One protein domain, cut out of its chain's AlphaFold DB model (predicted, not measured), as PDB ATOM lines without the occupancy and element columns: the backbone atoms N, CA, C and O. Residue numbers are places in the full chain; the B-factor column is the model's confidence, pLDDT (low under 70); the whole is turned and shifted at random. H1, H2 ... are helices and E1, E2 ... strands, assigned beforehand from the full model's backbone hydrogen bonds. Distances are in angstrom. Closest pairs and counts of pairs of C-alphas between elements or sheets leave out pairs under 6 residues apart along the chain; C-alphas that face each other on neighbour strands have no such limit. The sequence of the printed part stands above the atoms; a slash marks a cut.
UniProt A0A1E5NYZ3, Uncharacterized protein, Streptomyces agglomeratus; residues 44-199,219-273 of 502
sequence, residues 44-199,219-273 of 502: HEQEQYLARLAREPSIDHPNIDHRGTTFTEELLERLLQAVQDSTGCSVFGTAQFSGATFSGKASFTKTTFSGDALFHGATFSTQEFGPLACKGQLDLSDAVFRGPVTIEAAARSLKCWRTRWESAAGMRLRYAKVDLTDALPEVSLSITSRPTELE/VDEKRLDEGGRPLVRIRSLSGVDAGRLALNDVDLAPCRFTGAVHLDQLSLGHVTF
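Overview. This is residues 44 to 199 and 219 to 273 of the 502 residues of an uncharacterized protein of Streptomyces agglomeratus (UniProt A0A1E5NYZ3). With little regular structure, 71 of 211 printed residues in named elements, the chain winds in stacked turns, a solenoid with parallel strands along its walls and H1 and H2 at one end. H1, H2 and E1 to E9 follow in order, class mixed, the sheet branched. The whole is compact, radius of gyration of the C-alphas 17.0 A, spanning 57 by 36 by 26 A.

Along the chain. Find C-alpha 44 at (-24.881, 3.372, -12.973); H1 runs to 53, 14.6 A. Next come H2, 73 to 82, E1, 90 to 92, E2, 111 to 113, E3, 128 to 139, 16.6 A, E4, 149 to 159, 16.7 A, E5, 169 to 174, E6, 177 to 179, E7, 189 to 193, E8, 233 to 236, and E9, 245 to 248, ending at (20.971, 13.133, -24.380).

Arrangement. H1 touches H2, closest C-alphas Leu 50 and Ala 82, 5.5 A. H2 only grazes the sheet. Both helices have every O i to N i+4 pair within hydrogen-bond range. Look at E3 beside E4: N 134 and O 154 are 2.8 A apart. E4 bends by 132 degrees at residue 156; E5 and E6 lie on its other side.

Size, cuts and confidence. Residues 200 to 218 are cut out, gap 10.0 A between C-alphas 199 and 219. Links H1 to H2, E1 to E2 and E2 to E3 are long. Residues 56 to 60, 195 to 199 and 219 to 230 have pLDDT under 70.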
ATOM      1  N   HIS A  44     -24.336   2.564 -14.065       90.94
ATOM      2  CA  HIS A  44     -24.881   3.372 -12.973       90.94
ATOM      3  C   HIS A  44     -23.976   3.382 -11.725       90.94
ATOM      4  O   HIS A  44     -23.817   4.411 -11.074       90.94
ATOM      5  N   GLU A  45     -23.340   2.258 -11.387       91.88
ATOM      6  CA  GLU A  45     -22.410   2.194 -10.254       91.88
ATOM      7  C   GLU A  45     -21.071   2.868 -10.568       91.88
ATOM      8  O   GLU A  45     -20.499   3.523  -9.693       91.88
ATOM      9  N   GLN A  46     -20.604   2.770 -11.820       92.31
ATOM     10  CA  GLN A  46     -19.442   3.525 -12.296       92.31
ATOM     11  C   GLN A  46     -19.673   5.035 -12.152       92.31
ATOM     12  O   GLN A  46     -18.826   5.734 -11.604       92.31
ATOM     13  N   GLU A  47     -20.826   5.543 -12.597       91.62
ATOM     14  CA  GLU A  47     -21.176   6.966 -12.479       91.62
ATOM     15  C   GLU A  47     -21.224   7.431 -11.023       91.62
ATOM     16  O   GLU A  47     -20.688   8.490 -10.696       91.62
ATOM     17  N   GLN A  48     -21.803   6.629 -10.125       91.38
ATOM     18  CA  GLN A  48     -21.820   6.937  -8.694       91.38
ATOM     19  C   GLN A  48     -20.412   7.025  -8.096       91.38
ATOM     20  O   GLN A  48     -20.145   7.925  -7.296       91.38
ATOM     21  N   TYR A  49     -19.526   6.098  -8.468       91.31
ATOM     22  CA  TYR A  49     -18.136   6.098  -8.021       91.31
ATOM     23  C   TYR A  49     -17.383   7.336  -8.529       91.31
ATOM     24  O   TYR A  49     -16.800   8.076  -7.736       91.31
ATOM     25  N   LEU A  50     -17.473   7.630  -9.828       91.56
ATOM     26  CA  LEU A  50     -16.833   8.800 -10.437       91.56
ATOM     27  C   LEU A  50     -17.371  10.119  -9.851       91.56
ATOM     28  O   LEU A  50     -16.603  11.018  -9.519       91.56
ATOM     29  N   ALA A  51     -18.682  10.218  -9.618       89.81
ATOM     30  CA  ALA A  51     -19.289  11.385  -8.980       89.81
ATOM     31  C   ALA A  51     -18.897  11.545  -7.501       89.81
ATOM     32  O   ALA A  51     -19.042  12.638  -6.946       89.81
ATOM     33  N   ARG A  52     -18.460  10.477  -6.821       88.81
ATOM     34  CA  ARG A  52     -17.892  10.563  -5.467       88.81
ATOM     35  C   ARG A  52     -16.493  11.173  -5.516       88.81
ATOM     36  O   ARG A  52     -16.245  12.096  -4.748       88.81
ATOM     37  N   LEU A  53     -15.644  10.728  -6.447       87.38
ATOM     38  CA  LEU A  53     -14.302  11.294  -6.653       87.38
ATOM     39  C   LEU A  53     -14.359  12.799  -6.956       87.38
ATOM     40  O   LEU A  53     -13.619  13.573  -6.360       87.38
ATOM     41  N   ALA A  54     -15.313  13.227  -7.788       82.62
ATOM     42  CA  ALA A  54     -15.509  14.641  -8.122       82.62
ATOM     43  C   ALA A  54     -15.929  15.527  -6.931       82.62
ATOM     44  O   ALA A  54     -15.812  16.750  -6.992       82.62
ATOM     45  N   ARG A  55     -16.465  14.930  -5.857       77.56
ATOM     46  CA  ARG A  55     -16.966  15.642  -4.667       77.56
ATOM     47  C   ARG A  55     -15.987  15.627  -3.494       77.56
ATOM     48  O   ARG A  55     -16.260  16.282  -2.489       77.56
ATOM     49  N   GLU A  56     -14.890  14.883  -3.594       69.69
ATOM     50  CA  GLU A  56     -13.917  14.764  -2.513       69.69
ATOM     51  C   GLU A  56     -13.139  16.090  -2.356       69.69
ATOM     52  O   GLU A  56     -12.556  16.584  -3.324       69.69
ATOM     53  N   PRO A  57     -13.190  16.749  -1.179       55.09
ATOM     54  CA  PRO A  57     -12.720  18.120  -1.029       55.09
ATOM     55  C   PRO A  57     -11.211  18.278  -1.266       55.09
ATOM     56  O   PRO A  57     -10.375  17.496  -0.822       55.09
ATOM     57  N   SER A  58     -10.889  19.378  -1.941       54.12
ATOM     58  CA  SER A  58      -9.636  19.737  -2.611       54.12
ATOM     59  C   SER A  58      -8.428  20.048  -1.714       54.12
ATOM     60  O   SER A  58      -7.570  20.831  -2.129       54.12
ATOM     61  N   ILE A  59      -8.354  19.523  -0.487       57.50
ATOM     62  CA  ILE A  59      -7.196  19.796   0.384       57.50
ATOM     63  C   ILE A  59      -6.000  18.920  -0.027       57.50
ATOM     64  O   ILE A  59      -4.916  19.466  -0.213       57.50
ATOM     65  N   ASP A  60      -6.211  17.620  -0.286       63.38
ATOM     66  CA  ASP A  60      -5.118  16.664  -0.566       63.38
ATOM     67  C   ASP A  60      -5.199  15.939  -1.930       63.38
ATOM     68  O   ASP A  60      -4.272  15.211  -2.287       63.38
ATOM     69  N   HIS A  61      -6.235  16.212  -2.741       78.06
ATOM     70  CA  HIS A  61      -6.579  15.487  -3.984       78.06
ATOM     71  C   HIS A  61      -6.942  13.998  -3.739       78.06
ATOM     72  O   HIS A  61      -6.448  13.386  -2.792       78.06
ATOM     73  N   PRO A  62      -7.824  13.381  -4.549       85.62
ATOM     74  CA  PRO A  62      -8.317  12.031  -4.270       85.62
ATOM     75  C   PRO A  62      -7.217  10.977  -4.442       85.62
ATOM     76  O   PRO A  62      -6.517  10.948  -5.461       85.62
ATOM     77  N   ASN A  63      -7.083  10.089  -3.455       89.75
ATOM     78  CA  ASN A  63      -6.265   8.884  -3.570       89.75
ATOM     79  C   ASN A  63      -7.093   7.785  -4.242       89.75
ATOM     80  O   ASN A  63      -8.230   7.546  -3.841       89.75
ATOM     81  N   ILE A  64      -6.522   7.099  -5.230       91.88
ATOM     82  CA  ILE A  64      -7.233   6.056  -5.981       91.88
ATOM     83  C   ILE A  64      -6.478   4.726  -5.956       91.88
ATOM     84  O   ILE A  64      -5.246   4.691  -6.020       91.88
ATOM     85  N   ASP A  65      -7.237   3.632  -5.908       93.94
ATOM     86  CA  ASP A  65      -6.731   2.269  -6.051       93.94
ATOM     87  C   ASP A  65      -7.476   1.544  -7.177       93.94
ATOM     88  O   ASP A  65      -8.667   1.235  -7.098       93.94
ATOM     89  N   HIS A  66      -6.744   1.310  -8.259       95.25
ATOM     90  CA  HIS A  66      -7.182   0.648  -9.479       95.25
ATOM     91  C   HIS A  66      -6.157  -0.414  -9.898       95.25
ATOM     92  O   HIS A  66      -5.859  -0.610 -11.080       95.25
ATOM     93  N   ARG A  67      -5.579  -1.120  -8.918       96.00
ATOM     94  CA  ARG A  67      -4.675  -2.245  -9.184       96.00
ATOM     95  C   ARG A  67      -5.357  -3.318 -10.027       96.00
ATOM     96  O   ARG A  67      -6.519  -3.647  -9.811       96.00
ATOM     97  N   GLY A  68      -4.640  -3.867 -11.002       94.00
ATOM     98  CA  GLY A  68      -5.105  -4.959 -11.860       94.00
ATOM     99  C   GLY A  68      -6.258  -4.622 -12.811       94.00
ATOM    100  O   GLY A  68      -6.739  -5.520 -13.502       94.00
ATOM    101  N   THR A  69      -6.773  -3.385 -12.823       95.12
ATOM    102  CA  THR A  69      -7.937  -3.037 -13.647       95.12
ATOM    103  C   THR A  69      -7.531  -2.765 -15.091       95.12
ATOM    104  O   THR A  69      -6.471  -2.199 -15.363       95.12
ATOM    105  N   THR A  70      -8.397  -3.129 -16.031       94.62
ATOM    106  CA  THR A  70      -8.187  -2.849 -17.453       94.62
ATOM    107  C   THR A  70      -8.842  -1.524 -17.820       94.62
ATOM    108  O   THR A  70     -10.035  -1.338 -17.599       94.62
ATOM    109  N   PHE A  71      -8.064  -0.615 -18.395       95.19
ATOM    110  CA  PHE A  71      -8.507   0.678 -18.890       95.19
ATOM    111  C   PHE A  71      -8.548   0.680 -20.417       95.19
ATOM    112  O   PHE A  71      -7.540   0.463 -21.104       95.19
ATOM    113  N   THR A  72      -9.740   0.946 -20.940       94.06
ATOM    114  CA  THR A  72      -9.935   1.443 -22.302       94.06
ATOM    115  C   THR A  72      -9.703   2.954 -22.329       94.06
ATOM    116  O   THR A  72      -9.672   3.601 -21.280       94.06
ATOM    117  N   GLU A  73      -9.560   3.517 -23.528       92.31
ATOM    118  CA  GLU A  73      -9.497   4.969 -23.749       92.31
ATOM    119  C   GLU A  73     -10.678   5.681 -23.068       92.31
ATOM    120  O   GLU A  73     -10.472   6.524 -22.199       92.31
ATOM    121  N   GLU A  74     -11.903   5.227 -23.336       93.19
ATOM    122  CA  GLU A  74     -13.132   5.801 -22.773       93.19
ATOM    123  C   GLU A  74     -13.186   5.728 -21.238       93.19
ATOM    124  O   GLU A  74     -13.583   6.689 -20.575       93.19
ATOM    125  N   LEU A  75     -12.797   4.593 -20.644       94.50
ATOM    126  CA  LEU A  75     -12.851   4.432 -19.190       94.50
ATOM    127  C   LEU A  75     -11.817   5.318 -18.490       94.50
ATOM    128  O   LEU A  75     -12.120   5.905 -17.448       94.50
ATOM    129  N   LEU A  76     -10.609   5.424 -19.057       94.94
ATOM    130  CA  LEU A  76      -9.576   6.296 -18.510       94.94
ATOM    131  C   LEU A  76      -9.979   7.767 -18.635       94.94
ATOM    132  O   LEU A  76      -9.846   8.502 -17.661       94.94
ATOM    133  N   GLU A  77     -10.521   8.192 -19.776       92.81
ATOM    134  CA  GLU A  77     -10.993   9.569 -19.959       92.81
ATOM    135  C   GLU A  77     -12.075   9.948 -18.946       92.81
ATOM    136  O   GLU A  77     -11.996  11.015 -18.333       92.81
ATOM    137  N   ARG A  78     -13.044   9.058 -18.698       94.12
ATOM    138  CA  ARG A  78     -14.080   9.270 -17.672       94.12
ATOM    139  C   ARG A  78     -13.486   9.403 -16.269       94.12
ATOM    140  O   ARG A  78     -13.923  10.262 -15.503       94.12
ATOM    141  N   LEU A  79     -12.487   8.584 -15.932       94.38
ATOM    142  CA  LEU A  79     -11.773   8.687 -14.656       94.38
ATOM    143  C   LEU A  79     -11.019  10.017 -14.541       94.38
ATOM    144  O   LEU A  79     -11.119  10.691 -13.518       94.38
ATOM    145  N   LEU A  80     -10.297  10.409 -15.591       92.25
ATOM    146  CA  LEU A  80      -9.544  11.660 -15.630       92.25
ATOM    147  C   LEU A  80     -10.467  12.874 -15.494       92.25
ATOM    148  O   LEU A  80     -10.137  13.779 -14.731       92.25
ATOM    149  N   GLN A  81     -11.619  12.879 -16.169       91.12
ATOM    150  CA  GLN A  81     -12.634  13.936 -16.070       91.12
ATOM    151  C   GLN A  81     -13.212  14.061 -14.656       91.12
ATOM    152  O   GLN A  81     -13.423  15.173 -14.178       91.12
ATOM    153  N   ALA A  82     -13.421  12.939 -13.965       90.94
ATOM    154  CA  ALA A  82     -13.968  12.933 -12.610       90.94
ATOM    155  C   ALA A  82     -13.056  13.608 -11.570       90.94
ATOM    156  O   ALA A  82     -13.544  14.033 -10.528       90.94
ATOM    157  N   VAL A  83     -11.753  13.722 -11.846       89.44
ATOM    158  CA  VAL A  83     -10.760  14.335 -10.945       89.44
ATOM    159  C   VAL A  83     -10.174  15.642 -11.495       89.44
ATOM    160  O   VAL A  83      -9.098  16.074 -11.071       89.44
ATOM    161  N   GLN A  84     -10.832  16.258 -12.482       86.50
ATOM    162  CA  GLN A  84     -10.392  17.541 -13.028       86.50
ATOM    163  C   GLN A  84     -10.577  18.676 -12.024       86.50
ATOM    164  O   GLN A  84     -11.605  18.790 -11.356       86.50
ATOM    165  N   ASP A  85      -9.577  19.549 -11.948       76.12
ATOM    166  CA  ASP A  85      -9.669  20.807 -11.221       76.12
ATOM    167  C   ASP A  85     -10.292  21.925 -12.080       76.12
ATOM    168  O   ASP A  85     -10.653  21.746 -13.245       76.12
ATOM    169  N   SER A  86     -10.398  23.130 -11.513       74.50
ATOM    170  CA  SER A  86     -10.947  24.304 -12.206       74.50
ATOM    171  C   SER A  86     -10.113  24.788 -13.400       74.50
ATOM    172  O   SER A  86     -10.568  25.658 -14.146       74.50
ATOM    173  N   THR A  87      -8.903  24.255 -13.590       72.06
ATOM    174  CA  THR A  87      -8.028  24.558 -14.730       72.06
ATOM    175  C   THR A  87      -8.167  23.538 -15.862       72.06
ATOM    176  O   THR A  87      -7.607  23.746 -16.938       72.06
ATOM    177  N   GLY A  88      -8.935  22.462 -15.651       76.38
ATOM    178  CA  GLY A  88      -9.070  21.358 -16.601       76.38
ATOM    179  C   GLY A  88      -7.899  20.372 -16.562       76.38
ATOM    180  O   GLY A  88      -7.772  19.554 -17.475       76.38
ATOM    181  N   CYS A  89      -7.045  20.438 -15.534       81.00
ATOM    182  CA  CYS A  89      -6.010  19.438 -15.281       81.00
ATOM    183  C   CYS A  89      -6.567  18.346 -14.368       81.00
ATOM    184  O   CYS A  89      -7.192  18.636 -13.348       81.00
ATOM    185  N   SER A  90      -6.317  17.084 -14.706       87.12
ATOM    186  CA  SER A  90      -6.676  15.955 -13.845       87.12
ATOM    187  C   SER A  90      -5.658  15.849 -12.717       87.12
ATOM    188  O   SER A  90      -4.462  15.713 -12.991       87.12
ATOM    189  N   VAL A  91      -6.104  15.924 -11.461       85.31
ATOM    190  CA  VAL A  91      -5.195  15.910 -10.308       85.31
ATOM    191  C   VAL A  91      -5.529  14.773  -9.357       85.31
ATOM    192  O   VAL A  91      -6.602  14.733  -8.763       85.31
ATOM    193  N   PHE A  92      -4.565  13.878  -9.171       87.56
ATOM    194  CA  PHE A  92      -4.640  12.786  -8.208       87.56
ATOM    195  C   PHE A  92      -3.769  13.080  -6.991       87.56
ATOM    196  O   PHE A  92      -2.750  13.768  -7.095       87.56
ATOM    197  N   GLY A  93      -4.154  12.502  -5.856       87.25
ATOM    198  CA  GLY A  93      -3.282  12.292  -4.710       87.25
ATOM    199  C   GLY A  93      -2.208  11.249  -5.033       87.25
ATOM    200  O   GLY A  93      -1.380  11.404  -5.934       87.25
ATOM    201  N   THR A  94      -2.260  10.146  -4.300       90.75
ATOM    202  CA  THR A  94      -1.572   8.890  -4.602       90.75
ATOM    203  C   THR A  94      -2.452   8.038  -5.510       90.75
ATOM    204  O   THR A  94      -3.629   7.831  -5.214       90.75
ATOM    205  N   ALA A  95      -1.887   7.515  -6.595       94.31
ATOM    206  CA  ALA A  95      -2.614   6.685  -7.548       94.31
ATOM    207  C   ALA A  95      -1.964   5.307  -7.700       94.31
ATOM    208  O   ALA A  95      -0.798   5.203  -8.093       94.31
ATOM    209  N   GLN A  96      -2.721   4.249  -7.398       96.12
ATOM    210  CA  GLN A  96      -2.272   2.868  -7.569       96.12
ATOM    211  C   GLN A  96      -2.892   2.235  -8.814       96.12
ATOM    212  O   GLN A  96      -4.093   1.996  -8.881       96.12
ATOM    213  N   PHE A  97      -2.040   1.907  -9.775       96.69
ATOM    214  CA  PHE A  97      -2.361   1.221 -11.024       96.69
ATOM    215  C   PHE A  97      -1.489  -0.033 -11.209       96.69
ATOM    216  O   PHE A  97      -1.255  -0.483 -12.330       96.69
ATOM    217  N   SER A  98      -0.961  -0.606 -10.122       95.88
ATOM    218  CA  SER A  98      -0.096  -1.788 -10.205       95.88
ATOM    219  C   SER A  98      -0.835  -2.961 -10.853       95.88
ATOM    220  O   SER A  98      -1.949  -3.292 -10.456       95.88
ATOM    221  N   GLY A  99      -0.240  -3.579 -11.870       94.44
ATOM    222  CA  GLY A  99      -0.850  -4.650 -12.662       94.44
ATOM    223  C   GLY A  99      -1.987  -4.205 -13.589       94.44
ATOM    224  O   GLY A  99      -2.605  -5.057 -14.223       94.44
ATOM    225  N   ALA A 100      -2.298  -2.907 -13.672       96.00
ATOM    226  CA  ALA A 100      -3.331  -2.405 -14.572       96.00
ATOM    227  C   ALA A 100      -2.924  -2.572 -16.044       96.00
ATOM    228  O   ALA A 100      -1.739  -2.577 -16.388       96.00
ATOM    229  N   THR A 101      -3.913  -2.691 -16.925       95.69
ATOM    230  CA  THR A 101      -3.685  -2.792 -18.374       95.69
ATOM    231  C   THR A 101      -4.276  -1.584 -19.078       95.69
ATOM    232  O   THR A 101      -5.472  -1.342 -18.969       95.69
ATOM    233  N   PHE A 102      -3.460  -0.853 -19.831       95.19
ATOM    234  CA  PHE A 102      -3.864   0.305 -20.626       95.19
ATOM    235  C   PHE A 102      -3.865  -0.067 -22.107       95.19
ATOM    236  O   PHE A 102      -2.824  -0.397 -22.691       95.19
ATOM    237  N   SER A 103      -5.053  -0.034 -22.702       90.44
ATOM    238  CA  SER A 103      -5.306  -0.424 -24.091       90.44
ATOM    239  C   SER A 103      -5.757   0.771 -24.936       90.44
ATOM    240  O   SER A 103      -6.229   1.776 -24.408       90.44
ATOM    241  N   GLY A 104      -5.599   0.675 -26.259       85.94
ATOM    242  CA  GLY A 104      -5.945   1.771 -27.169       85.94
ATOM    243  C   GLY A 104      -5.085   3.014 -26.927       85.94
ATOM    244  O   GLY A 104      -3.873   2.892 -26.730       85.94
ATOM    245  N   LYS A 105      -5.698   4.203 -26.934       85.75
ATOM    246  CA  LYS A 105      -5.010   5.486 -26.700       85.75
ATOM    247  C   LYS A 105      -5.154   5.998 -25.264       85.75
ATOM    248  O   LYS A 105      -5.167   7.202 -25.033       85.75
ATOM    249  N   ALA A 106      -5.266   5.097 -24.291       84.19
ATOM    250  CA  ALA A 106      -5.342   5.453 -22.878       84.19
ATOM    251  C   ALA A 106      -4.059   6.196 -22.422       84.19
ATOM    252  O   ALA A 106      -3.055   5.565 -22.082       84.19
ATOM    253  N   SER A 107      -4.097   7.536 -22.441       86.12
ATOM    254  CA  SER A 107      -2.992   8.436 -22.084       86.12
ATOM    255  C   SER A 107      -3.331   9.300 -20.866       86.12
ATOM    256  O   SER A 107      -4.479   9.664 -20.632       86.12
ATOM    257  N   PHE A 108      -2.299   9.672 -20.110       87.38
ATOM    258  CA  PHE A 108      -2.367  10.549 -18.936       87.38
ATOM    259  C   PHE A 108      -2.075  12.019 -19.282       87.38
ATOM    260  O   PHE A 108      -1.467  12.751 -18.498       87.38
ATOM    261  N   THR A 109      -2.479  12.468 -20.469       84.06
ATOM    262  CA  THR A 109      -2.270  13.847 -20.927       84.06
ATOM    263  C   THR A 109      -2.897  14.849 -19.950       84.06
ATOM    264  O   THR A 109      -4.053  14.703 -19.562       84.06
ATOM    265  N   LYS A 110      -2.136  15.880 -19.553       81.94
ATOM    266  CA  LYS A 110      -2.547  16.914 -18.573       81.94
ATOM    267  C   LYS A 110      -2.850  16.372 -17.171       81.94
ATOM    268  O   LYS A 110      -3.650  16.953 -16.436       81.94
ATOM    269  N   THR A 111      -2.208  15.272 -16.792       86.38
ATOM    270  CA  THR A 111      -2.391  14.681 -15.463       86.38
ATOM    271  C   THR A 111      -1.292  15.124 -14.504       86.38
ATOM    272  O   THR A 111      -0.109  15.130 -14.850       86.38
ATOM    273  N   THR A 112      -1.673  15.461 -13.276       87.75
ATOM    274  CA  THR A 112      -0.750  15.746 -12.175       87.75
ATOM    275  C   THR A 112      -0.999  14.789 -11.015       87.75
ATOM    276  O   THR A 112      -2.104  14.705 -10.492       87.75
ATOM    277  N   PHE A 113       0.048  14.108 -10.564       86.88
ATOM    278  CA  PHE A 113       0.058  13.315  -9.340       86.88
ATOM    279  C   PHE A 113       0.737  14.129  -8.234       86.88
ATOM    280  O   PHE A 113       1.932  14.449  -8.317       86.88
ATOM    281  N   SER A 114      -0.028  14.515  -7.212       84.56
ATOM    282  CA  SER A 114       0.488  15.248  -6.052       84.56
ATOM    283  C   SER A 114       1.259  14.329  -5.094       84.56
ATOM    284  O   SER A 114       2.162  14.812  -4.405       84.56
ATOM    285  N   GLY A 115       0.943  13.030  -5.100       85.25
ATOM    286  CA  GLY A 115       1.641  11.957  -4.394       85.25
ATOM    287  C   GLY A 115       2.397  11.014  -5.335       85.25
ATOM    288  O   GLY A 115       2.925  11.431  -6.373       85.25
ATOM    289  N   ASP A 116       2.468   9.741  -4.941       91.69
ATOM    290  CA  ASP A 116       3.118   8.678  -5.714       91.69
ATOM    291  C   ASP A 116       2.172   8.112  -6.785       91.69
ATOM    292  O   ASP A 116       0.972   7.946  -6.557       91.69
ATOM    293  N   ALA A 117       2.722   7.790  -7.954       95.25
ATOM    294  CA  ALA A 117       2.008   7.167  -9.062       95.25
ATOM    295  C   ALA A 117       2.627   5.792  -9.345       95.25
ATOM    296  O   ALA A 117       3.735   5.689  -9.881       95.25
ATOM    297  N   LEU A 118       1.926   4.734  -8.935       97.50
ATOM    298  CA  LEU A 118       2.439   3.366  -8.930       97.50
ATOM    299  C   LEU A 118       1.850   2.573 -10.098       97.50
ATOM    300  O   LEU A 118       0.678   2.217 -10.078       97.50
ATOM    301  N   PHE A 119       2.672   2.247 -11.090       97.12
ATOM    302  CA  PHE A 119       2.327   1.416 -12.252       97.12
ATOM    303  C   PHE A 119       3.131   0.109 -12.254       97.12
ATOM    304  O   PHE A 119       3.506  -0.411 -13.306       97.12
ATOM    305  N   HIS A 120       3.429  -0.419 -11.065       95.81
ATOM    306  CA  HIS A 120       4.237  -1.623 -10.924       95.81
ATOM    307  C   HIS A 120       3.591  -2.807 -11.658       95.81
ATOM    308  O   HIS A 120       2.445  -3.149 -11.374       95.81
ATOM    309  N   GLY A 121       4.290  -3.434 -12.602       95.38
ATOM    310  CA  GLY A 121       3.749  -4.549 -13.385       95.38
ATOM    311  C   GLY A 121       2.631  -4.172 -14.368       95.38
ATOM    312  O   GLY A 121       1.949  -5.061 -14.874       95.38
ATOM    313  N   ALA A 122       2.389  -2.880 -14.620       96.31
ATOM    314  CA  ALA A 122       1.344  -2.445 -15.543       96.31
ATOM    315  C   ALA A 122       1.708  -2.752 -17.007       96.31
ATOM    316  O   ALA A 122       2.873  -2.702 -17.406       96.31
ATOM    317  N   THR A 123       0.703  -3.045 -17.830       96.75
ATOM    318  CA  THR A 123       0.886  -3.296 -19.266       96.75
ATOM    319  C   THR A 123       0.356  -2.124 -20.078       96.75
ATOM    320  O   THR A 123      -0.805  -1.747 -19.942       96.75
ATOM    321  N   PHE A 124       1.182  -1.588 -20.973       95.19
ATOM    322  CA  PHE A 124       0.836  -0.477 -21.851       95.19
ATOM    323  C   PHE A 124       0.882  -0.915 -23.315       95.19
ATOM    324  O   PHE A 124       1.905  -1.392 -23.815       95.19
ATOM    325  N   SER A 125      -0.235  -0.712 -24.011       93.12
ATOM    326  CA  SER A 125      -0.325  -0.819 -25.476       93.12
ATOM    327  C   SER A 125      -0.580   0.541 -26.146       93.12
ATOM    328  O   SER A 125      -0.862   0.592 -27.339       93.12
ATOM    329  N   THR A 126      -0.482   1.629 -25.375       88.88
ATOM    330  CA  THR A 126      -0.607   3.015 -25.847       88.88
ATOM    331  C   THR A 126       0.686   3.506 -26.499       88.88
ATOM    332  O   THR A 126       1.782   3.053 -26.158       88.88
ATOM    333  N   GLN A 127       0.548   4.456 -27.423       90.06
ATOM    334  CA  GLN A 127       1.667   5.133 -28.080       90.06
ATOM    335  C   GLN A 127       2.187   6.337 -27.287       90.06
ATOM    336  O   GLN A 127       3.313   6.788 -27.496       90.06
ATOM    337  N   GLU A 128       1.384   6.848 -26.357       88.94
ATOM    338  CA  GLU A 128       1.676   8.053 -25.588       88.94
ATOM    339  C   GLU A 128       1.405   7.809 -24.104       88.94
ATOM    340  O   GLU A 128       0.391   7.216 -23.723       88.94
ATOM    341  N   PHE A 129       2.331   8.264 -23.263       89.44
ATOM    342  CA  PHE A 129       2.208   8.239 -21.812       89.44
ATOM    343  C   PHE A 129       2.638   9.601 -21.257       89.44
ATOM    344  O   PHE A 129       3.826   9.872 -21.058       89.44
ATOM    345  N   GLY A 130       1.648  10.468 -21.050       84.12
ATOM    346  CA  GLY A 130       1.843  11.882 -20.729       84.12
ATOM    347  C   GLY A 130       1.558  12.783 -21.937       84.12
ATOM    348  O   GLY A 130       1.112  12.277 -22.965       84.12
ATOM    349  N   PRO A 131       1.771  14.108 -21.835       86.69
ATOM    350  CA  PRO A 131       2.503  14.820 -20.782       86.69
ATOM    351  C   PRO A 131       1.859  14.749 -19.394       86.69
ATOM    352  O   PRO A 131       0.674  15.057 -19.249       86.69
ATOM    353  N   LEU A 132       2.644  14.388 -18.375       86.06
ATOM    354  CA  LEU A 132       2.202  14.337 -16.975       86.06
ATOM    355  C   LEU A 132       3.247  14.898 -16.000       86.06
ATOM    356  O   LEU A 132       4.443  14.934 -16.301       86.06
ATOM    357  N   ALA A 133       2.810  15.284 -14.800       87.06
ATOM    358  CA  ALA A 133       3.694  15.624 -13.685       87.06
ATOM    359  C   ALA A 133       3.463  14.720 -12.472       87.06
ATOM    360  O   ALA A 133       2.329  14.395 -12.138       87.06
ATOM    361  N   CYS A 134       4.533  14.352 -11.770       84.00
ATOM    362  CA  CYS A 134       4.476  13.589 -10.526       84.00
ATOM    363  C   CYS A 134       5.422  14.193  -9.481       84.00
ATOM    364  O   CYS A 134       6.644  14.229  -9.666       84.00
ATOM    365  N   LYS A 135       4.866  14.668  -8.362       82.44
ATOM    366  CA  LYS A 135       5.661  15.214  -7.247       82.44
ATOM    367  C   LYS A 135       6.367  14.140  -6.436       82.44
ATOM    368  O   LYS A 135       7.485  14.364  -5.961       82.44
ATOM    369  N   GLY A 136       5.695  13.011  -6.257       81.88
ATOM    370  CA  GLY A 136       6.234  11.854  -5.574       81.88
ATOM    371  C   GLY A 136       7.128  11.021  -6.485       81.88
ATOM    372  O   GLY A 136       7.984  11.516  -7.232       81.88
ATOM    373  N   GLN A 137       6.949   9.719  -6.371       92.00
ATOM    374  CA  GLN A 137       7.597   8.702  -7.170       92.00
ATOM    375  C   GLN A 137       6.677   8.233  -8.296       92.00
ATOM    376  O   GLN A 137       5.573   7.764  -8.042       92.00
ATOM    377  N   LEU A 138       7.185   8.290  -9.527       95.19
ATOM    378  CA  LEU A 138       6.606   7.591 -10.666       95.19
ATOM    379  C   LEU A 138       7.281   6.218 -10.772       95.19
ATOM    380  O   LEU A 138       8.476   6.132 -11.076       95.19
ATOM    381  N   ASP A 139       6.543   5.157 -10.460       97.62
ATOM    382  CA  ASP A 139       7.057   3.787 -10.464       97.62
ATOM    383  C   ASP A 139       6.522   3.003 -11.668       97.62
ATOM    384  O   ASP A 139       5.347   2.661 -11.714       97.62
ATOM    385  N   LEU A 140       7.391   2.722 -12.639       97.38
ATOM    386  CA  LEU A 140       7.135   1.882 -13.815       97.38
ATOM    387  C   LEU A 140       7.843   0.518 -13.698       97.38
ATOM    388  O   LEU A 140       8.113  -0.136 -14.711       97.38
ATOM    389  N   SER A 141       8.226   0.102 -12.488       97.12
ATOM    390  CA  SER A 141       8.960  -1.150 -12.286       97.12
ATOM    391  C   SER A 141       8.132  -2.349 -12.739       97.12
ATOM    392  O   SER A 141       6.935  -2.403 -12.486       97.12
ATOM    393  N   ASP A 142       8.754  -3.305 -13.421       96.75
ATOM    394  CA  ASP A 142       8.121  -4.488 -14.015       96.75
ATOM    395  C   ASP A 142       7.025  -4.182 -15.055       96.75
ATOM    396  O   ASP A 142       6.363  -5.098 -15.540       96.75
ATOM    397  N   ALA A 143       6.836  -2.915 -15.439       96.75
ATOM    398  CA  ALA A 143       5.886  -2.551 -16.478       96.75
ATOM    399  C   ALA A 143       6.340  -3.057 -17.858       96.75
ATOM    400  O   ALA A 143       7.541  -3.149 -18.146       96.75
ATOM    401  N   VAL A 144       5.372  -3.350 -18.724       97.06
ATOM    402  CA  VAL A 144       5.605  -3.848 -20.085       97.06
ATOM    403  C   VAL A 144       4.982  -2.898 -21.099       97.06
ATOM    404  O   VAL A 144       3.764  -2.717 -21.121       97.06
ATOM    405  N   PHE A 145       5.810  -2.329 -21.971       96.00
ATOM    406  CA  PHE A 145       5.379  -1.539 -23.123       96.00
ATOM    407  C   PHE A 145       5.461  -2.403 -24.380       96.00
ATOM    408  O   PHE A 145       6.558  -2.711 -24.853       96.00
ATOM    409  N   ARG A 146       4.298  -2.809 -24.903       94.56
ATOM    410  CA  ARG A 146       4.195  -3.706 -26.071       94.56
ATOM    411  C   ARG A 146       4.383  -2.976 -27.400       94.56
ATOM    412  O   ARG A 146       4.912  -3.521 -28.362       94.56
ATOM    413  N   GLY A 147       3.905  -1.736 -27.458       92.75
ATOM    414  CA  GLY A 147       3.978  -0.872 -28.631       92.75
ATOM    415  C   GLY A 147       5.083   0.179 -28.520       92.75
ATOM    416  O   GLY A 147       5.668   0.355 -27.448       92.75
ATOM    417  N   PRO A 148       5.381   0.887 -29.623       94.69
ATOM    418  CA  PRO A 148       6.249   2.052 -29.564       94.69
ATOM    419  C   PRO A 148       5.604   3.119 -28.678       94.69
ATOM    420  O   PRO A 148       4.413   3.377 -28.830       94.69
ATOM    421  N   VAL A 149       6.369   3.729 -27.771       94.62
ATOM    422  CA  VAL A 149       5.820   4.662 -26.774       94.62
ATOM    423  C   VAL A 149       6.659   5.928 -26.641       94.62
ATOM    424  O   VAL A 149       7.892   5.878 -26.578       94.62
ATOM    425  N   THR A 150       5.984   7.071 -26.541       93.25
ATOM    426  CA  THR A 150       6.583   8.329 -26.089       93.25
ATOM    427  C   THR A 150       6.121   8.625 -24.667       93.25
ATOM    428  O   THR A 150       4.938   8.841 -24.417       93.25
ATOM    429  N   ILE A 151       7.067   8.619 -23.731       92.81
ATOM    430  CA  ILE A 151       6.858   8.955 -22.325       92.81
ATOM    431  C   ILE A 151       7.281  10.406 -22.121       92.81
ATOM    432  O   ILE A 151       8.464  10.734 -22.254       92.81
ATOM    433  N   GLU A 152       6.333  11.265 -21.765       90.00
ATOM    434  CA  GLU A 152       6.592  12.668 -21.451       90.00
ATOM    435  C   GLU A 152       6.216  12.947 -19.996       90.00
ATOM    436  O   GLU A 152       5.040  12.942 -19.631       90.00
ATOM    437  N   ALA A 153       7.221  13.160 -19.140       88.31
ATOM    438  CA  ALA A 153       6.981  13.293 -17.707       88.31
ATOM    439  C   ALA A 153       7.933  14.270 -17.007       88.31
ATOM    440  O   ALA A 153       9.158  14.212 -17.161       88.31
ATOM    441  N   ALA A 154       7.366  15.114 -16.148       86.75
ATOM    442  CA  ALA A 154       8.099  15.853 -15.127       86.75
ATOM    443  C   ALA A 154       7.941  15.126 -13.785       86.75
ATOM    444  O   ALA A 154       6.846  15.062 -13.235       86.75
ATOM    445  N   ALA A 155       9.016  14.545 -13.253       85.94
ATOM    446  CA  ALA A 155       8.937  13.751 -12.026       85.94
ATOM    447  C   ALA A 155      10.126  14.010 -11.106       85.94
ATOM    448  O   ALA A 155      11.227  14.288 -11.572       85.94
ATOM    449  N   ARG A 156       9.944  13.860  -9.789       84.50
ATOM    450  CA  ARG A 156      11.067  13.921  -8.832       84.50
ATOM    451  C   ARG A 156      11.934  12.662  -8.885       84.50
ATOM    452  O   ARG A 156      13.162  12.718  -8.738       84.50
ATOM    453  N   SER A 157      11.287  11.514  -9.057       89.44
ATOM    454  CA  SER A 157      11.895  10.186  -9.054       89.44
ATOM    455  C   SER A 157      11.147   9.298 -10.037       89.44
ATOM    456  O   SER A 157       9.924   9.218  -9.968       89.44
ATOM    457  N   LEU A 158      11.884   8.638 -10.927       95.56
ATOM    458  CA  LEU A 158      11.353   7.694 -11.899       95.56
ATOM    459  C   LEU A 158      12.054   6.350 -11.719       95.56
ATOM    460  O   LEU A 158      13.260   6.237 -11.956       95.56
ATOM    461  N   LYS A 159      11.301   5.342 -11.282       97.19
ATOM    462  CA  LYS A 159      11.783   3.962 -11.196       97.19
ATOM    463  C   LYS A 159      11.328   3.189 -12.421       97.19
ATOM    464  O   LYS A 159      10.145   3.164 -12.730       97.19
ATOM    465  N   CYS A 160      12.270   2.536 -13.077       97.00
ATOM    466  CA  CYS A 160      12.035   1.653 -14.207       97.00
ATOM    467  C   CYS A 160      12.778   0.331 -13.975       97.00
ATOM    468  O   CYS A 160      13.570  -0.104 -14.811       97.00
ATOM    469  N   TRP A 161      12.604  -0.274 -12.793       96.06
ATOM    470  CA  TRP A 161      13.284  -1.529 -12.478       96.06
ATOM    471  C   TRP A 161      12.670  -2.673 -13.263       96.06
ATOM    472  O   TRP A 161      11.460  -2.852 -13.206       96.06
ATOM    473  N   ARG A 162      13.475  -3.464 -13.979       96.19
ATOM    474  CA  ARG A 162      12.977  -4.600 -14.788       96.19
ATOM    475  C   ARG A 162      11.867  -4.239 -15.788       96.19
ATOM    476  O   ARG A 162      11.147  -5.118 -16.255       96.19
ATOM    477  N   THR A 163      11.724  -2.961 -16.134       97.12
ATOM    478  CA  THR A 163      10.757  -2.508 -17.140       97.12
ATOM    479  C   THR A 163      11.147  -3.074 -18.499       97.12
ATOM    480  O   THR A 163      12.322  -3.028 -18.877       97.12
ATOM    481  N   ARG A 164      10.174  -3.600 -19.240       97.44
ATOM    482  CA  ARG A 164      10.375  -4.158 -20.579       97.44
ATOM    483  C   ARG A 164       9.794  -3.222 -21.629       97.44
ATOM    484  O   ARG A 164       8.617  -2.870 -21.561       97.44
ATOM    485  N   TRP A 165      10.600  -2.884 -22.629       96.88
ATOM    486  CA  TRP A 165      10.131  -2.223 -23.846       96.88
ATOM    487  C   TRP A 165      10.300  -3.182 -25.015       96.88
ATOM    488  O   TRP A 165      11.420  -3.386 -25.478       96.88
ATOM    489  N   GLU A 166       9.198  -3.763 -25.483       96.12
ATOM    490  CA  GLU A 166       9.179  -4.700 -26.620       96.12
ATOM    491  C   GLU A 166       9.351  -3.967 -27.966       96.12
ATOM    492  O   GLU A 166       9.639  -4.574 -28.994       96.12
ATOM    493  N   SER A 167       9.219  -2.637 -27.960       95.12
ATOM    494  CA  SER A 167       9.379  -1.769 -29.126       95.12
ATOM    495  C   SER A 167      10.205  -0.519 -28.797       95.12
ATOM    496  O   SER A 167      10.779  -0.391 -27.714       95.12
ATOM    497  N   ALA A 168      10.317   0.402 -29.755       95.38
ATOM    498  CA  ALA A 168      11.059   1.645 -29.590       95.38
ATOM    499  C   ALA A 168      10.382   2.575 -28.570       95.38
ATOM    500  O   ALA A 168       9.194   2.877 -28.677       95.38
ATOM    501  N   ALA A 169      11.157   3.075 -27.609       96.25
ATOM    502  CA  ALA A 169      10.679   3.977 -26.573       96.25
ATOM    503  C   ALA A 169      11.477   5.286 -26.548       96.25
ATOM    504  O   ALA A 169      12.714   5.301 -26.575       96.25
ATOM    505  N   GLY A 170      10.755   6.401 -26.483       95.69
ATOM    506  CA  GLY A 170      11.315   7.732 -26.287       95.69
ATOM    507  C   GLY A 170      10.856   8.313 -24.962       95.69
ATOM    508  O   GLY A 170       9.663   8.462 -24.738       95.69
ATOM    509  N   MET A 171      11.791   8.665 -24.087       94.44
ATOM    510  CA  MET A 171      11.514   9.299 -22.804       94.44
ATOM    511  C   MET A 171      12.007  10.740 -22.831       94.44
ATOM    512  O   MET A 171      13.200  11.011 -22.983       94.44
ATOM    513  N   ARG A 172      11.079  11.675 -22.659       91.44
ATOM    514  CA  ARG A 172      11.347  13.109 -22.547       91.44
ATOM    515  C   ARG A 172      11.034  13.510 -21.122       91.44
ATOM    516  O   ARG A 172       9.874  13.570 -20.720       91.44
ATOM    517  N   LEU A 173      12.091  13.715 -20.349       89.12
ATOM    518  CA  LEU A 173      11.987  13.865 -18.905       89.12
ATOM    519  C   LEU A 173      12.444  15.249 -18.455       89.12
ATOM    520  O   LEU A 173      13.304  15.879 -19.078       89.12
ATOM    521  N   ARG A 174      11.882  15.694 -17.330       85.38
ATOM    522  CA  ARG A 174      12.297  16.904 -16.606       85.38
ATOM    523  C   ARG A 174      12.444  16.580 -15.122       85.38
ATOM    524  O   ARG A 174      11.655  15.808 -14.580       85.38
ATOM    525  N   TYR A 175      13.479  17.135 -14.482       82.44
ATOM    526  CA  TYR A 175      13.808  17.004 -13.042       82.44
ATOM    527  C   TYR A 175      14.090  15.577 -12.512       82.44
ATOM    528  O   TYR A 175      14.565  15.415 -11.383       82.44
ATOM    529  N   ALA A 176      13.840  14.546 -13.320       86.31
ATOM    530  CA  ALA A 176      13.768  13.166 -12.873       86.31
ATOM    531  C   ALA A 176      15.117  12.579 -12.460       86.31
ATOM    532  O   ALA A 176      16.104  12.617 -13.197       86.31
ATOM    533  N   LYS A 177      15.125  11.943 -11.285       92.25
ATOM    534  CA  LYS A 177      16.126  10.938 -10.918       92.25
ATOM    535  C   LYS A 177      15.659   9.590 -11.460       92.25
ATOM    536  O   LYS A 177      14.721   9.027 -10.905       92.25
ATOM    537  N   VAL A 178      16.298   9.103 -12.516       95.75
ATOM    538  CA  VAL A 178      15.889   7.895 -13.245       95.75
ATOM    539  C   VAL A 178      16.716   6.698 -12.795       95.75
ATOM    540  O   VAL A 178      17.946   6.764 -12.793       95.75
ATOM    541  N   ASP A 179      16.063   5.604 -12.431       96.19
ATOM    542  CA  ASP A 179      16.708   4.332 -12.111       96.19
ATOM    543  C   ASP A 179      16.231   3.239 -13.074       96.19
ATOM    544  O   ASP A 179      15.052   2.894 -13.076       96.19
ATOM    545  N   LEU A 180      17.149   2.713 -13.888       96.75
ATOM    546  CA  LEU A 180      16.885   1.708 -14.925       96.75
ATOM    547  C   LEU A 180      17.422   0.330 -14.533       96.75
ATOM    548  O   LEU A 180      17.736  -0.471 -15.405       96.75
ATOM    549  N   THR A 181      17.606   0.051 -13.244       95.94
ATOM    550  CA  THR A 181      18.203  -1.221 -12.813       95.94
ATOM    551  C   THR A 181      17.460  -2.430 -13.404       95.94
ATOM    552  O   THR A 181      16.249  -2.565 -13.258       95.94
ATOM    553  N   ASP A 182      18.201  -3.291 -14.100       96.19
ATOM    554  CA  ASP A 182      17.731  -4.493 -14.797       96.19
ATOM    555  C   ASP A 182      16.655  -4.246 -15.873       96.19
ATOM    556  O   ASP A 182      15.931  -5.166 -16.250       96.19
ATOM    557  N   ALA A 183      16.526  -3.017 -16.379       96.06
ATOM    558  CA  ALA A 183      15.562  -2.696 -17.424       96.06
ATOM    559  C   ALA A 183      15.958  -3.304 -18.786       96.06
ATOM    560  O   ALA A 183      17.139  -3.383 -19.138       96.06
ATOM    561  N   LEU A 184      14.958  -3.716 -19.570       96.00
ATOM    562  CA  LEU A 184      15.109  -4.531 -20.778       96.00
ATOM    563  C   LEU A 184      14.554  -3.808 -22.018       96.00
ATOM    564  O   LEU A 184      13.413  -4.053 -22.421       96.00
ATOM    565  N   PRO A 185      15.336  -2.913 -22.648       95.12
ATOM    566  CA  PRO A 185      14.993  -2.378 -23.960       95.12
ATOM    567  C   PRO A 185      15.241  -3.431 -25.056       95.12
ATOM    568  O   PRO A 185      16.378  -3.847 -25.293       95.12
ATOM    569  N   GLU A 186      14.192  -3.874 -25.754       94.38
ATOM    570  CA  GLU A 186      14.305  -4.883 -26.818       94.38
ATOM    571  C   GLU A 186      14.714  -4.294 -28.176       94.38
ATOM    572  O   GLU A 186      15.415  -4.947 -28.949       94.38
ATOM    573  N   VAL A 187      14.342  -3.042 -28.447       93.88
ATOM    574  CA  VAL A 187      14.660  -2.356 -29.711       93.88
ATOM    575  C   VAL A 187      15.574  -1.161 -29.465       93.88
ATOM    576  O   VAL A 187      16.773  -1.231 -29.726       93.88
ATOM    577  N   SER A 188      15.024  -0.068 -28.940       94.62
ATOM    578  CA  SER A 188      15.776   1.151 -28.643       94.62
ATOM    579  C   SER A 188      15.080   1.954 -27.559       94.62
ATOM    580  O   SER A 188      13.865   2.144 -27.625       94.62
ATOM    581  N   LEU A 189      15.851   2.487 -26.619       96.75
ATOM    582  CA  LEU A 189      15.383   3.403 -25.588       96.75
ATOM    583  C   LEU A 189      16.183   4.699 -25.677       96.75
ATOM    584  O   LEU A 189      17.401   4.696 -25.510       96.75
ATOM    585  N   SER A 190      15.504   5.813 -25.929       96.25
ATOM    586  CA  SER A 190      16.117   7.143 -25.889       96.25
ATOM    587  C   SER A 190      15.624   7.918 -24.677       96.25
ATOM    588  O   SER A 190      14.427   7.940 -24.403       96.25
ATOM    589  N   ILE A 191      16.537   8.547 -23.942       95.12
ATOM    590  CA  ILE A 191      16.228   9.392 -22.791       95.12
ATOM    591  C   ILE A 191      16.846  10.759 -23.032       95.12
ATOM    592  O   ILE A 191      18.067  10.893 -23.137       95.12
ATOM    593  N   THR A 192      15.984  11.766 -23.086       91.81
ATOM    594  CA  THR A 192      16.375  13.146 -23.349       91.81
ATOM    595  C   THR A 192      15.847  14.052 -22.247       91.81
ATOM    596  O   THR A 192      14.654  14.030 -21.931       91.81
ATOM    597  N   SER A 193      16.728  14.872 -21.673       86.25
ATOM    598  CA  SER A 193      16.311  15.971 -20.800       86.25
ATOM    599  C   SER A 193      15.795  17.120 -21.661       86.25
ATOM    600  O   SER A 193      16.536  17.636 -22.495       86.25
ATOM    601  N   ARG A 194      14.541  17.550 -21.484       70.12
ATOM    602  CA  ARG A 194      14.021  18.728 -22.205       70.12
ATOM    603  C   ARG A 194      14.237  20.009 -21.389       70.12
ATOM    604  O   ARG A 194      13.678  20.108 -20.299       70.12
ATOM    605  N   PRO A 195      14.987  21.008 -21.894       54.75
ATOM    606  CA  PRO A 195      15.167  22.282 -21.197       54.75
ATOM    607  C   PRO A 195      13.930  23.195 -21.285       54.75
ATOM    608  O   PRO A 195      13.630  23.900 -20.322       54.75
ATOM    609  N   THR A 196      13.164  23.144 -22.377       53.06
ATOM    610  CA  THR A 196      11.922  23.913 -22.593       53.06
ATOM    611  C   THR A 196      10.690  23.171 -22.063       53.06
ATOM    612  O   THR A 196      10.681  21.936 -22.081       53.06
ATOM    613  N   GLU A 197       9.702  23.915 -21.543       53.94
ATOM    614  CA  GLU A 197       8.420  23.379 -21.040       53.94
ATOM    615  C   GLU A 197       7.762  22.452 -22.078       53.94
ATOM    616  O   GLU A 197       8.044  22.540 -23.275       53.94
ATOM    617  N   LEU A 198       6.936  21.511 -21.611       52.56
ATOM    618  CA  LEU A 198       6.242  20.531 -22.452       52.56
ATOM    619  C   LEU A 198       5.254  21.230 -23.411       52.56
ATOM    620  O   LEU A 198       4.068  21.336 -23.122       52.56
ATOM    621  N   GLU A 199       5.743  21.717 -24.553       42.44
ATOM    622  CA  GLU A 199       4.924  22.233 -25.650       42.44
ATOM    623  C   GLU A 199       4.635  21.129 -26.672       42.44
ATOM    624  O   GLU A 199       5.539  20.533 -27.266       42.44
ATOM    625  N   VAL A 219       0.806  21.826 -17.593       51.81
ATOM    626  CA  VAL A 219       1.094  20.928 -16.470       51.81
ATOM    627  C   VAL A 219       1.767  21.786 -15.386       51.81
ATOM    628  O   VAL A 219       2.711  22.512 -15.695       51.81
ATOM    629  N   ASP A 220       1.257  21.785 -14.146       54.44
ATOM    630  CA  ASP A 220       1.723  22.682 -13.068       54.44
ATOM    631  C   ASP A 220       3.121  22.277 -12.549       54.44
ATOM    632  O   ASP A 220       3.286  21.699 -11.469       54.44
ATOM    633  N   GLU A 221       4.151  22.585 -13.343       56.47
ATOM    634  CA  GLU A 221       5.564  22.339 -13.030       56.47
ATOM    635  C   GLU A 221       6.073  23.219 -11.875       56.47
ATOM    636  O   GLU A 221       7.047  22.862 -11.209       56.47
ATOM    637  N   LYS A 222       5.400  24.341 -11.570       54.59
ATOM    638  CA  LYS A 222       5.824  25.296 -10.525       54.59
ATOM    639  C   LYS A 222       5.883  24.663  -9.139       54.59
ATOM    640  O   LYS A 222       6.596  25.148  -8.267       54.59
ATOM    641  N   ARG A 223       5.156  23.564  -8.927       50.78
ATOM    642  CA  ARG A 223       5.148  22.819  -7.664       50.78
ATOM    643  C   ARG A 223       6.319  21.830  -7.514       50.78
ATOM    644  O   ARG A 223       6.441  21.229  -6.448       50.78
ATOM    645  N   LEU A 224       7.135  21.636  -8.556       55.22
ATOM    646  CA  LEU A 224       8.340  20.788  -8.565       55.22
ATOM    647  C   LEU A 224       9.642  21.603  -8.456       55.22
ATOM    648  O   LEU A 224      10.704  21.033  -8.196       55.22
ATOM    649  N   ASP A 225       9.570  22.922  -8.660       52.59
ATOM    650  CA  ASP A 225      10.727  23.816  -8.688       52.59
ATOM    651  C   ASP A 225      11.222  24.152  -7.268       52.59
ATOM    652  O   ASP A 225      10.950  25.211  -6.706       52.59
ATOM    653  N   GLU A 226      11.979  23.233  -6.660       48.56
ATOM    654  CA  GLU A 226      12.740  23.467  -5.417       48.56
ATOM    655  C   GLU A 226      14.034  24.294  -5.670       48.56
ATOM    656  O   GLU A 226      15.038  24.123  -4.973       48.56
ATOM    657  N   GLY A 227      14.070  25.161  -6.694       45.00
ATOM    658  CA  GLY A 227      15.244  25.981  -7.039       45.00
ATOM    659  C   GLY A 227      16.404  25.191  -7.664       45.00
ATOM    660  O   GLY A 227      17.557  25.638  -7.663       45.00
ATOM    661  N   GLY A 228      16.122  23.989  -8.170       51.72
ATOM    662  CA  GLY A 228      17.078  23.119  -8.848       51.72
ATOM    663  C   GLY A 228      17.057  23.316 -10.364       51.72
ATOM    664  O   GLY A 228      16.009  23.514 -10.963       51.72
ATOM    665  N   ARG A 229      18.218  23.203 -11.025       58.28
ATOM    666  CA  ARG A 229      18.262  23.150 -12.500       58.28
ATOM    667  C   ARG A 229      17.404  21.968 -12.996       58.28
ATOM    668  O   ARG A 229      17.521  20.899 -12.387       58.28
ATOM    669  N   PRO A 230      16.626  22.112 -14.090       62.53
ATOM    670  CA  PRO A 230      15.779  21.060 -14.669       62.53
ATOM    671  C   PRO A 230      16.621  19.971 -15.349       62.53
ATOM    672  O   PRO A 230      16.591  19.796 -16.562       62.53
ATOM    673  N   LEU A 231      17.443  19.272 -14.569       74.81
ATOM    674  CA  LEU A 231      18.420  18.313 -15.064       74.81
ATOM    675  C   LEU A 231      17.989  16.901 -14.687       74.81
ATOM    676  O   LEU A 231      17.852  16.576 -13.503       74.81
ATOM    677  N   VAL A 232      17.810  16.060 -15.698       88.69
ATOM    678  CA  VAL A 232      17.552  14.631 -15.516       88.69
ATOM    679  C   VAL A 232      18.842  13.949 -15.066       88.69
ATOM    680  O   VAL A 232      19.887  14.118 -15.694       88.69
ATOM    681  N   ARG A 233      18.784  13.180 -13.976       92.25
ATOM    682  CA  ARG A 233      19.935  12.447 -13.430       92.25
ATOM    683  C   ARG A 233      19.702  10.949 -13.484       92.25
ATOM    684  O   ARG A 233      18.739  10.467 -12.893       92.25
ATOM    685  N   ILE A 234      20.622  10.199 -14.077       95.31
ATOM    686  CA  ILE A 234      20.545   8.734 -14.073       95.31
ATOM    687  C   ILE A 234      21.243   8.195 -12.825       95.31
ATOM    688  O   ILE A 234      22.367   8.578 -12.501       95.31
ATOM    689  N   ARG A 235      20.555   7.325 -12.086       93.75
ATOM    690  CA  ARG A 235      21.030   6.711 -10.840       93.75
ATOM    691  C   ARG A 235      21.756   5.399 -11.079       93.75
ATOM    692  O   ARG A 235      22.796   5.165 -10.469       93.75
ATOM    693  N   SER A 236      21.222   4.548 -11.942       94.56
ATOM    694  CA  SER A 236      21.761   3.213 -12.175       94.56
ATOM    695  C   SER A 236      21.393   2.728 -13.568       94.56
ATOM    696  O   SER A 236      20.259   2.910 -14.009       94.56
ATOM    697  N   LEU A 237      22.372   2.104 -14.223       95.56
ATOM    698  CA  LEU A 237      22.242   1.333 -15.460       95.56
ATOM    699  C   LEU A 237      22.645  -0.137 -15.240       95.56
ATOM    700  O   LEU A 237      22.910  -0.862 -16.194       95.56
ATOM    701  N   SER A 238      22.760  -0.579 -13.982       93.62
ATOM    702  CA  SER A 238      23.113  -1.967 -13.658       93.62
ATOM    703  C   SER A 238      22.135  -2.934 -14.322       93.62
ATOM    704  O   SER A 238      20.935  -2.723 -14.213       93.62
ATOM    705  N   GLY A 239      22.633  -3.976 -14.992       92.75
ATOM    706  CA  GLY A 239      21.810  -5.004 -15.635       92.75
ATOM    707  C   GLY A 239      21.192  -4.616 -16.981       92.75
ATOM    708  O   GLY A 239      20.601  -5.468 -17.635       92.75
ATOM    709  N   VAL A 240      21.358  -3.367 -17.425       95.56
ATOM    710  CA  VAL A 240      20.828  -2.888 -18.711       95.56
ATOM    711  C   VAL A 240      21.789  -3.223 -19.851       95.56
ATOM    712  O   VAL A 240      23.011  -3.099 -19.707       95.56
ATOM    713  N   ASP A 241      21.235  -3.585 -21.011       95.25
ATOM    714  CA  ASP A 241      21.973  -3.587 -22.275       95.25
ATOM    715  C   ASP A 241      22.077  -2.157 -22.820       95.25
ATOM    716  O   ASP A 241      21.144  -1.603 -23.410       95.25
ATOM    717  N   ALA A 242      23.233  -1.537 -22.597       94.06
ATOM    718  CA  ALA A 242      23.484  -0.159 -22.982       94.06
ATOM    719  C   ALA A 242      23.610   0.031 -24.504       94.06
ATOM    720  O   ALA A 242      23.532   1.169 -24.962       94.06
ATOM    721  N   GLY A 243      23.746  -1.042 -25.297       94.12
ATOM    722  CA  GLY A 243      23.843  -0.942 -26.759       94.12
ATOM    723  C   GLY A 243      22.556  -0.485 -27.446       94.12
ATOM    724  O   GLY A 243      22.578  -0.077 -28.604       94.12
ATOM    725  N   ARG A 244      21.434  -0.501 -26.723       94.38
ATOM    726  CA  ARG A 244      20.126  -0.019 -27.196       94.38
ATOM    727  C   ARG A 244      19.713   1.295 -26.546       94.38
ATOM    728  O   ARG A 244      18.579   1.734 -26.728       94.38
ATOM    729  N   LEU A 245      20.607   1.904 -25.772       96.31
ATOM    730  CA  LEU A 245      20.324   3.092 -24.985       96.31
ATOM    731  C   LEU A 245      20.951   4.329 -25.638       96.31
ATOM    732  O   LEU A 245      22.133   4.345 -25.984       96.31
ATOM    733  N   ALA A 246      20.157   5.387 -25.765       95.94
ATOM    734  CA  ALA A 246      20.610   6.702 -26.195       95.94
ATOM    735  C   ALA A 246      20.303   7.738 -25.115       95.94
ATOM    736  O   ALA A 246      19.160   7.876 -24.688       95.94
ATOM    737  N   LEU A 247      21.324   8.466 -24.673       95.00
ATOM    738  CA  LEU A 247      21.245   9.405 -23.561       95.00
ATOM    739  C   LEU A 247      21.673  10.801 -24.007       95.00
ATOM    740  O   LEU A 247      22.830  11.005 -24.379       95.00
ATOM    741  N   ASN A 248      20.755  11.762 -23.921       92.31
ATOM    742  CA  ASN A 248      20.971  13.133 -24.380       92.31
ATOM    743  C   ASN A 248      20.598  14.145 -23.290       92.31
ATOM    744  O   ASN A 248      19.513  14.087 -22.715       92.31
ATOM    745  N   ASP A 249      21.500  15.085 -23.016       89.12
ATOM    746  CA  ASP A 249      21.323  16.155 -22.026       89.12
ATOM    747  C   ASP A 249      21.097  15.657 -20.588       89.12
ATOM    748  O   ASP A 249      20.450  16.314 -19.775       89.12
ATOM    749  N   VAL A 250      21.658  14.492 -20.247       91.50
ATOM    750  CA  VAL A 250      21.488  13.857 -18.930       91.50
ATOM    751  C   VAL A 250      22.736  13.949 -18.054       91.50
ATOM    752  O   VAL A 250      23.879  13.911 -18.515       91.50
ATOM    753  N   ASP A 251      22.510  13.998 -16.745       91.81
ATOM    754  CA  ASP A 251      23.558  13.940 -15.735       91.81
ATOM    755  C   ASP A 251      23.837  12.499 -15.310       91.81
ATOM    756  O   ASP A 251      23.009  11.824 -14.688       91.81
ATOM    757  N   LEU A 252      25.045  12.045 -15.627       93.88
ATOM    758  CA  LEU A 252      25.583  10.735 -15.285       93.88
ATOM    759  C   LEU A 252      26.493  10.779 -14.053       93.88
ATOM    760  O   LEU A 252      27.050   9.749 -13.670       93.88
ATOM    761  N   ALA A 253      26.647  11.930 -13.391       90.94
ATOM    762  CA  ALA A 253      27.499  12.052 -12.213       90.94
ATOM    763  C   ALA A 253      27.143  11.077 -11.069       90.94
ATOM    764  O   ALA A 253      28.058  10.485 -10.491       90.94
ATOM    765  N   PRO A 254      25.856  10.833 -10.735       90.25
ATOM    766  CA  PRO A 254      25.496   9.841  -9.726       90.25
ATOM    767  C   PRO A 254      25.273   8.431 -10.299       90.25
ATOM    768  O   PRO A 254      24.812   7.571  -9.550       90.25
ATOM    769  N   CYS A 255      25.545   8.195 -11.588       94.06
ATOM    770  CA  CYS A 255      25.149   6.976 -12.287       94.06
ATOM    771  C   CYS A 255      26.073   5.800 -11.972       94.06
ATOM    772  O   CYS A 255      27.286   5.877 -12.166       94.06
ATOM    773  N   ARG A 256      25.479   4.686 -11.541       93.62
ATOM    774  CA  ARG A 256      26.153   3.396 -11.395       93.62
ATOM    775  C   ARG A 256      26.147   2.631 -12.722       93.62
ATOM    776  O   ARG A 256      25.085   2.360 -13.275       93.62
ATOM    777  N   PHE A 257      27.326   2.234 -13.186       93.62
ATOM    778  CA  PHE A 257      27.553   1.485 -14.430       93.62
ATOM    779  C   PHE A 257      27.948   0.024 -14.192       93.62
ATOM    780  O   PHE A 257      27.916  -0.797 -15.106       93.62
ATOM    781  N   THR A 258      28.357  -0.320 -12.971       91.38
ATOM    782  CA  THR A 258      28.722  -1.695 -12.618       91.38
ATOM    783  C   THR A 258      27.538  -2.632 -12.858       91.38
ATOM    784  O   THR A 258      26.502  -2.454 -12.228       91.38
ATOM    785  N   GLY A 259      27.722  -3.637 -13.717       89.69
ATOM    786  CA  GLY A 259      26.685  -4.603 -14.092       89.69
ATOM    787  C   GLY A 259      25.996  -4.302 -15.426       89.69
ATOM    788  O   GLY A 259      25.266  -5.155 -15.910       89.69
ATOM    789  N   ALA A 260      26.226  -3.134 -16.032       93.81
ATOM    790  CA  ALA A 260      25.736  -2.836 -17.375       93.81
ATOM    791  C   ALA A 260      26.516  -3.621 -18.444       93.81
ATOM    792  O   ALA A 260      27.726  -3.852 -18.307       93.81
ATOM    793  N   VAL A 261      25.834  -3.996 -19.524       93.75
ATOM    794  CA  VAL A 261      26.401  -4.732 -20.666       93.75
ATOM    795  C   VAL A 261      26.482  -3.798 -21.879       93.75
ATOM    796  O   VAL A 261      25.727  -2.839 -21.970       93.75
ATOM    797  N   HIS A 262      27.446  -4.027 -22.778       94.56
ATOM    798  CA  HIS A 262      27.671  -3.229 -23.997       94.56
ATOM    799  C   HIS A 262      27.770  -1.706 -23.780       94.56
ATOM    800  O   HIS A 262      27.364  -0.917 -24.628       94.56
ATOM    801  N   LEU A 263      28.369  -1.263 -22.666       94.81
ATOM    802  CA  LEU A 263      28.607   0.166 -22.403       94.81
ATOM    803  C   LEU A 263      29.431   0.866 -23.492       94.81
ATOM    804  O   LEU A 263      29.438   2.091 -23.552       94.81
ATOM    805  N   ASP A 264      30.152   0.114 -24.324       94.19
ATOM    806  CA  ASP A 264      30.888   0.652 -25.463       94.19
ATOM    807  C   ASP A 264      30.014   1.003 -26.670       94.19
ATOM    808  O   ASP A 264      30.510   1.659 -27.577       94.19
ATOM    809  N   GLN A 265      28.749   0.583 -26.677       95.06
ATOM    810  CA  GLN A 265      27.755   0.897 -27.709       95.06
ATOM    811  C   GLN A 265      26.729   1.942 -27.237       95.06
ATOM    812  O   GLN A 265      25.808   2.279 -27.974       95.06
ATOM    813  N   LEU A 266      26.883   2.459 -26.015       95.00
ATOM    814  CA  LEU A 266      26.009   3.481 -25.449       95.00
ATOM    815  C   LEU A 266      26.086   4.769 -26.275       95.00
ATOM    816  O   LEU A 266      27.149   5.386 -26.372       95.00
ATOM    817  N   SER A 267      24.955   5.214 -26.822       94.00
ATOM    818  CA  SER A 267      24.905   6.479 -27.557       94.00
ATOM    819  C   SER A 267      24.829   7.644 -26.572       94.00
ATOM    820  O   SER A 267      23.837   7.810 -25.863       94.00
ATOM    821  N   LEU A 268      25.879   8.465 -26.537       93.38
ATOM    822  CA  LEU A 268      25.997   9.618 -25.646       93.38
ATOM    823  C   LEU A 268      25.943  10.917 -26.451       93.38
ATOM    824  O   LEU A 268      26.780  11.143 -27.323       93.38
ATOM    825  N   GLY A 269      24.981  11.780 -26.137       88.50
ATOM    826  CA  GLY A 269      24.964  13.171 -26.578       88.50
ATOM    827  C   GLY A 269      25.732  14.067 -25.603       88.50
ATOM    828  O   GLY A 269      26.861  13.780 -25.202       88.50
ATOM    829  N   HIS A 270      25.105  15.162 -25.182       87.75
ATOM    830  CA  HIS A 270      25.650  16.029 -24.143       87.75
ATOM    831  C   HIS A 270      25.384  15.420 -22.756       87.75
ATOM    832  O   HIS A 270      24.238  15.311 -22.329       87.75
ATOM    833  N   VAL A 271      26.432  14.987 -22.051       89.19
ATOM    834  CA  VAL A 271      26.312  14.336 -20.735       89.19
ATOM    835  C   VAL A 271      27.320  14.890 -19.742       89.19
ATOM    836  O   VAL A 271      28.412  15.312 -20.120       89.19
ATOM    837  N   THR A 272      26.978  14.865 -18.453       90.00
ATOM    838  CA  THR A 272      27.886  15.296 -17.381       90.00
ATOM    839  C   THR A 272      28.298  14.138 -16.487       90.00
ATOM    840  O   THR A 272      27.467  13.348 -16.058       90.00
ATOM    841  N   PHE A 273      29.587  14.055 -16.162       90.81
ATOM    842  CA  PHE A 273      30.127  13.086 -15.205       90.81
ATOM    843  C   PHE A 273      30.591  13.777 -13.925       90.81
ATOM    844  O   PHE A 273      30.875  14.978 -13.907       90.81
TER     845      PHE A 273